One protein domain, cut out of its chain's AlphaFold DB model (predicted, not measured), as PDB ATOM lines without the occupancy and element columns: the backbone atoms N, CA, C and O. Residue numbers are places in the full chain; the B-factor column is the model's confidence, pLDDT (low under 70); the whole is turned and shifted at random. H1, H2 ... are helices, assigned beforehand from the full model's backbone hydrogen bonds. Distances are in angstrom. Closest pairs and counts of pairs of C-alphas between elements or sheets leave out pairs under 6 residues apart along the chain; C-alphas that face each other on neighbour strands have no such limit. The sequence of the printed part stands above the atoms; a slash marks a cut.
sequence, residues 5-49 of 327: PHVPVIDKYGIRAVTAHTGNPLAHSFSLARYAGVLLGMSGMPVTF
ATOM      1  N   PRO A   5      94.778  68.840  73.207       59.31
ATOM      2  CA  PRO A   5      93.662  67.888  73.290       59.31
ATOM      3  C   PRO A   5      92.295  68.509  73.622       59.31
ATOM      4  O   PRO A   5      91.267  67.868  73.429       59.31
ATOM      5  N   HIS A   6      92.254  69.756  74.097       59.28
ATOM      6  CA  HIS A   6      91.022  70.445  74.499       59.28
ATOM      7  C   HIS A   6      90.445  71.385  73.432       59.28
ATOM      8  O   HIS A   6      89.265  71.724  73.497       59.28
ATOM      9  N   VAL A   7      91.253  71.783  72.444       68.12
ATOM     10  CA  VAL A   7      90.834  72.677  71.351       68.12
ATOM     11  C   VAL A   7      89.687  72.062  70.529       68.12
ATOM     12  O   VAL A   7      88.681  72.738  70.348       68.12
ATOM     13  N   PRO A   8      89.705  70.756  70.179       78.81
ATOM     14  CA  PRO A   8      88.619  70.155  69.397       78.81
ATOM     15  C   PRO A   8      87.251  70.160  70.094       78.81
ATOM     16  O   PRO A   8      86.220  70.234  69.430       78.81
ATOM     17  N   VAL A   9      87.218  70.056  71.429       88.06
ATOM     18  CA  VAL A   9      85.959  70.050  72.196       88.06
ATOM     19  C   VAL A   9      85.383  71.459  72.284       88.06
ATOM     20  O   VAL A   9      84.186  71.636  72.075       88.06
ATOM     21  N   ILE A  10      86.228  72.457  72.561       90.94
ATOM     22  CA  ILE A  10      85.803  73.859  72.651       90.94
ATOM     23  C   ILE A  10      85.358  74.373  71.279       90.94
ATOM     24  O   ILE A  10      84.303  74.991  71.196       90.94
ATOM     25  N   ASP A  11      86.089  74.066  70.208       91.81
ATOM     26  CA  ASP A  11      85.744  74.521  68.855       91.81
ATOM     27  C   ASP A  11      84.411  73.926  68.374       91.81
ATOM     28  O   ASP A  11      83.626  74.598  67.708       91.81
ATOM     29  N   LYS A  12      84.128  72.667  68.736       93.31
ATOM     30  CA  LYS A  12      82.917  71.957  68.303       93.31
ATOM     31  C   LYS A  12      81.692  72.222  69.183       93.31
ATOM     32  O   LYS A  12      80.581  72.286  68.663       93.31
ATOM     33  N   TYR A  13      81.868  72.319  70.501       92.75
ATOM     34  CA  TYR A  13      80.766  72.356  71.477       92.75
ATOM     35  C   TYR A  13      80.745  73.624  72.349       92.75
ATOM     36  O   TYR A  13      79.833  73.806  73.159       92.75
ATOM     37  N   GLY A  14      81.729  74.510  72.193       92.06
ATOM     38  CA  GLY A  14      81.897  75.718  72.994       92.06
ATOM     39  C   GLY A  14      82.449  75.456  74.398       92.06
ATOM     40  O   GLY A  14      82.471  74.333  74.905       92.06
ATOM     41  N   ILE A  15      82.850  76.531  75.085       90.38
ATOM     42  CA  ILE A  15      83.413  76.467  76.448       90.38
ATOM     43  C   ILE A  15      82.455  75.851  77.480       90.38
ATOM     44  O   ILE A  15      82.885  75.297  78.490       90.38
ATOM     45  N   ARG A  16      81.146  75.875  77.206       90.50
ATOM     46  CA  ARG A  16      80.112  75.287  78.069       90.50
ATOM     47  C   ARG A  16      80.187  73.763  78.172       90.50
ATOM     48  O   ARG A  16      79.616  73.212  79.106       90.50
ATOM     49  N   ALA A  17      80.878  73.101  77.242       92.25
ATOM     50  CA  ALA A  17      81.139  71.665  77.291       92.25
ATOM     51  C   ALA A  17      82.316  71.292  78.212       92.25
ATOM     52  O   ALA A  17      82.588  70.110  78.411       92.25
ATOM     53  N   VAL A  18      83.020  72.283  78.772       90.69
ATOM     54  CA  VAL A  18      84.163  72.078  79.662       90.69
ATOM     55  C   VAL A  18      83.777  72.427  81.097       90.69
ATOM     56  O   VAL A  18      83.101  73.418  81.367       90.69
ATOM     57  N   THR A  19      84.231  71.596  82.031       92.50
ATOM     58  CA  THR A  19      84.077  71.805  83.471       92.50
ATOM     59  C   THR A  19      85.370  71.436  84.193       92.50
ATOM     60  O   THR A  19      86.241  70.769  83.633       92.50
ATOM     61  N   ALA A  20      85.485  71.856  85.449       89.75
ATOM     62  CA  ALA A  20      86.596  71.519  86.323       89.75
ATOM     63  C   ALA A  20      86.082  70.933  87.638       89.75
ATOM     64  O   ALA A  20      85.087  71.406  88.186       89.75
ATOM     65  N   HIS A  21      86.798  69.939  88.166       89.38
ATOM     66  CA  HIS A  21      86.613  69.449  89.526       89.38
ATOM     67  C   HIS A  21      87.821  69.844  90.379       89.38
ATOM     68  O   HIS A  21      88.948  69.446  90.080       89.38
ATOM     69  N   THR A  22      87.603  70.620  91.437       86.94
ATOM     70  CA  THR A  22      88.652  71.031  92.373       86.94
ATOM     71  C   THR A  22      88.603  70.197  93.645       86.94
ATOM     72  O   THR A  22      87.572  70.093  94.299       86.94
ATOM     73  N   GLY A  23      89.733  69.592  94.011       83.50
ATOM     74  CA  GLY A  23      89.865  68.835  95.256       83.50
ATOM     75  C   GLY A  23      90.230  69.713  96.459       83.50
ATOM     76  O   GLY A  23      90.718  70.833  96.310       83.50
ATOM     77  N   ASN A  24      90.084  69.154  97.664       78.56
ATOM     78  CA  ASN A  24      90.418  69.822  98.929       78.56
ATOM     79  C   ASN A  24      91.875  70.352  99.046       78.56
ATOM     80  O   ASN A  24      92.060  71.406  99.649       78.56
ATOM     81  N   PRO A  25      92.926  69.739  98.446       77.75
ATOM     82  CA  PRO A  25      94.288  70.288  98.522       77.75
ATOM     83  C   PRO A  25      94.422  71.743  98.053       77.75
ATOM     84  O   PRO A  25      95.346  72.435  98.477       77.75
ATOM     85  N   LEU A  26      93.484  72.225  97.228       80.94
ATOM     86  CA  LEU A  26      93.398  73.627  96.828       80.94
ATOM     87  C   LEU A  26      93.308  74.564  98.042       80.94
ATOM     88  O   LEU A  26      93.965  75.596  98.038       80.94
ATOM     89  N   ALA A  27      92.572  74.196  99.095       75.44
ATOM     90  CA  ALA A  27      92.420  75.010 100.303       75.44
ATOM     91  C   ALA A  27      93.674  75.031 101.202       75.44
ATOM     92  O   ALA A  27      93.803  75.906 102.055       75.44
ATOM     93  N   HIS A  28      94.610  74.095 101.010       77.44
ATOM     94  CA  HIS A  28      95.800  73.931 101.855       77.44
ATOM     95  C   HIS A  28      97.090  74.471 101.224       77.44
ATOM     96  O   HIS A  28      98.175  74.282 101.769       77.44
ATOM     97  N   SER A  29      96.994  75.152 100.082       83.81
ATOM     98  CA  SER A  29      98.129  75.788  99.417       83.81
ATOM     99  C   SER A  29      97.757  77.204  99.009       83.81
ATOM    100  O   SER A  29      96.849  77.404  98.206       83.81
ATOM    101  N   PHE A  30      98.484  78.188  99.547       84.31
ATOM    102  CA  PHE A  30      98.254  79.609  99.269       84.31
ATOM    103  C   PHE A  30      98.250  79.897  97.762       84.31
ATOM    104  O   PHE A  30      97.311  80.498  97.237       84.31
ATOM    105  N   SER A  31      99.270  79.406  97.055       88.62
ATOM    106  CA  SER A  31      99.407  79.607  95.614       88.62
ATOM    107  C   SER A  31      98.279  78.917  94.845       88.62
ATOM    108  O   SER A  31      97.650  79.545  93.996       88.62
ATOM    109  N   LEU A  32      97.968  77.652  95.154       86.06
ATOM    110  CA  LEU A  32      96.898  76.934  94.450       86.06
ATOM    111  C   LEU A  32      95.535  77.588  94.685       86.06
ATOM    112  O   LEU A  32      94.815  77.815  93.716       86.06
ATOM    113  N   ALA A  33      95.206  77.952  95.928       82.44
ATOM    114  CA  ALA A  33      93.964  78.645  96.255       82.44
ATOM    115  C   ALA A  33      93.822  79.950  95.464       82.44
ATOM    116  O   ALA A  33      92.772  80.218  94.877       82.44
ATOM    117  N   ARG A  34      94.895  80.753  95.416       84.88
ATOM    118  CA  ARG A  34      94.882  82.055  94.749       84.88
ATOM    119  C   ARG A  34      94.755  81.928  93.234       84.88
ATOM    120  O   ARG A  34      93.919  82.608  92.644       84.88
ATOM    121  N   TYR A  35      95.571  81.086  92.604       89.25
ATOM    122  CA  TYR A  35      95.638  81.018  91.144       89.25
ATOM    123  C   TYR A  35      94.520  80.181  90.532       89.25
ATOM    124  O   TYR A  35      93.995  80.565  89.490       89.25
ATOM    125  N   ALA A  36      94.096  79.089  91.175       88.44
ATOM    126  CA  ALA A  36      92.999  78.278  90.654       88.44
ATOM    127  C   ALA A  36      91.676  79.056  90.654       88.44
ATOM    128  O   ALA A  36      90.929  78.969  89.685       88.44
ATOM    129  N   GLY A  37      91.410  79.865  91.686       82.19
ATOM    130  CA  GLY A  37      90.222  80.722  91.722       82.19
ATOM    131  C   GLY A  37      90.185  81.730  90.568       82.19
ATOM    132  O   GLY A  37      89.161  81.864  89.904       82.19
ATOM    133  N   VAL A  38      91.315  82.387  90.284       88.56
ATOM    134  CA  VAL A  38      91.440  83.323  89.152       88.56
ATOM    135  C   VAL A  38      91.281  82.594  87.819       88.56
ATOM    136  O   VAL A  38      90.486  83.018  86.985       88.56
ATOM    137  N   LEU A  39      91.981  81.472  87.633       89.69
ATOM    138  CA  LEU A  39      91.919  80.685  86.403       89.69
ATOM    139  C   LEU A  39      90.493  80.208  86.110       89.69
ATOM    140  O   LEU A  39      90.013  80.368  84.993       89.69
ATOM    141  N   LEU A  40      89.802  79.659  87.112       89.50
ATOM    142  CA  LEU A  40      88.419  79.208  86.965       89.50
ATOM    143  C   LEU A  40      87.475  80.382  86.698       89.50
ATOM    144  O   LEU A  40      86.638  80.278  85.806       89.50
ATOM    145  N   GLY A  41      87.652  81.512  87.390       87.88
ATOM    146  CA  GLY A  41      86.863  82.725  87.156       87.88
ATOM    147  C   GLY A  41      87.027  83.298  85.745       87.88
ATOM    148  O   GLY A  41      86.064  83.795  85.172       87.88
ATOM    149  N   MET A  42      88.220  83.180  85.153       91.62
ATOM    150  CA  MET A  42      88.510  83.634  83.785       91.62
ATOM    151  C   MET A  42      88.210  82.581  82.710       91.62
ATOM    152  O   MET A  42      88.214  82.901  81.526       91.62
ATOM    153  N   SER A  43      87.968  81.326  83.096       90.69
ATOM    154  CA  SER A  43      87.864  80.203  82.156       90.69
ATOM    155  C   SER A  43      86.630  80.243  81.252       90.69
ATOM    156  O   SER A  43      86.610  79.556  80.237       90.69
ATOM    157  N   GLY A  44      85.580  80.981  81.632       89.75
ATOM    158  CA  GLY A  44      84.277  80.942  80.960       89.75
ATOM    159  C   GLY A  44      83.497  79.635  81.172       89.75
ATOM    160  O   GLY A  44      82.420  79.475  80.595       89.75
ATOM    161  N   MET A  45      84.005  78.702  81.991       92.56
ATOM    162  CA  MET A  45      83.294  77.469  82.332       92.56
ATOM    163  C   MET A  45      82.046  77.797  83.166       92.56
ATOM    164  O   MET A  45      82.154  78.491  84.179       92.56
ATOM    165  N   PRO A  46      80.861  77.285  82.795       88.62
ATOM    166  CA  PRO A  46      79.613  77.648  83.463       88.62
ATOM    167  C   PRO A  46      79.440  76.968  84.825       88.62
ATOM    168  O   PRO A  46      78.689  77.457  85.664       88.62
ATOM    169  N   VAL A  47      80.093  75.820  85.036       89.25
ATOM    170  CA  VAL A  47      79.954  75.000  86.244       89.25
ATOM    171  C   VAL A  47      81.314  74.448  86.636       89.25
ATOM    172  O   VAL A  47      82.064  73.952  85.791       89.25
ATOM    173  N   THR A  48      81.607  74.488  87.933       88.69
ATOM    174  CA  THR A  48      82.742  73.794  88.545       88.69
ATOM    175  C   THR A  48      82.235  72.921  89.685       88.69
ATOM    176  O   THR A  48      81.250  73.249  90.347       88.69
ATOM    177  N   PHE A  49      82.893  71.790  89.900       88.06
ATOM    178  CA  PHE A  49      82.563  70.835  90.946       88.06
ATOM    179  C   PHE A  49      83.629  70.870  92.035       88.06
ATOM    180  O   PHE A  49      84.812  71.044  91.757       88.06
TER     181      PHE A  49
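What this domain is: This is residues 5 to 49 of the 327 residues of the protein "Dehydrogenase" of Mycobacterium xenopi (UniProt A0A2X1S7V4). The model is a loose, drawn-out loop with a knob at one end: H1 is the knob, a mostly extended stretch leads from it to the little helix H2 at the far end, and H3 folds back from there toward H1. Residues 43 to 49 then turn round to the extended stretch, where residues 20 to 21 pair with residues 48 to 49 in parallel, closing an open ring with H2 and H3 in it. The printed part has 45 residues with three named helices, in the order H1, H2, H3, and no named strand; the class is all helix. It is loose, with a radius of gyration of the C-alphas of 12.0 A, and elongated, with spans of 36 by 19 by 16 A.

Where its parts are: H1 is residues 7 to 13, 10.1 A from first to last C-alpha, and begins with C-alpha 7 at (90.834, 72.677, 71.351). H2 is residues 24 to 28, with C-alpha 24 at (90.418, 69.822, 98.929). H3 is residues 30 to 42, 18.7 A long, and ends with C-alpha 42 at (88.510, 83.634, 83.785).

How they stand to each other: H1 is apart from H2 and from H3. H2 and H3 touch only at the corner by their tight link, Ser 29; their closest C-alphas, those of Leu 26 and Ala 33, are 5.1 A apart. H3 touches H2 with residues 32 to 36 alone. Each O i to N i+4 pair of H1 is within hydrogen-bond range, against 8 of 9 in H3 and 0 of 1 in H2, where 2 of 2 O i to N i+3 pairs are within range.

The domain as a whole: The two C-alphas farthest apart, those of Lys 12 and His 28, are 36.0 A apart. Residues 27 to 32, of which 30 to 32 belong to H3, stand free. The printed part has no cut, and the link from H1 to H2, 10 residues, is short. The mean pLDDT of the printed part is 85.7, and residues 5 to 7 are under 70.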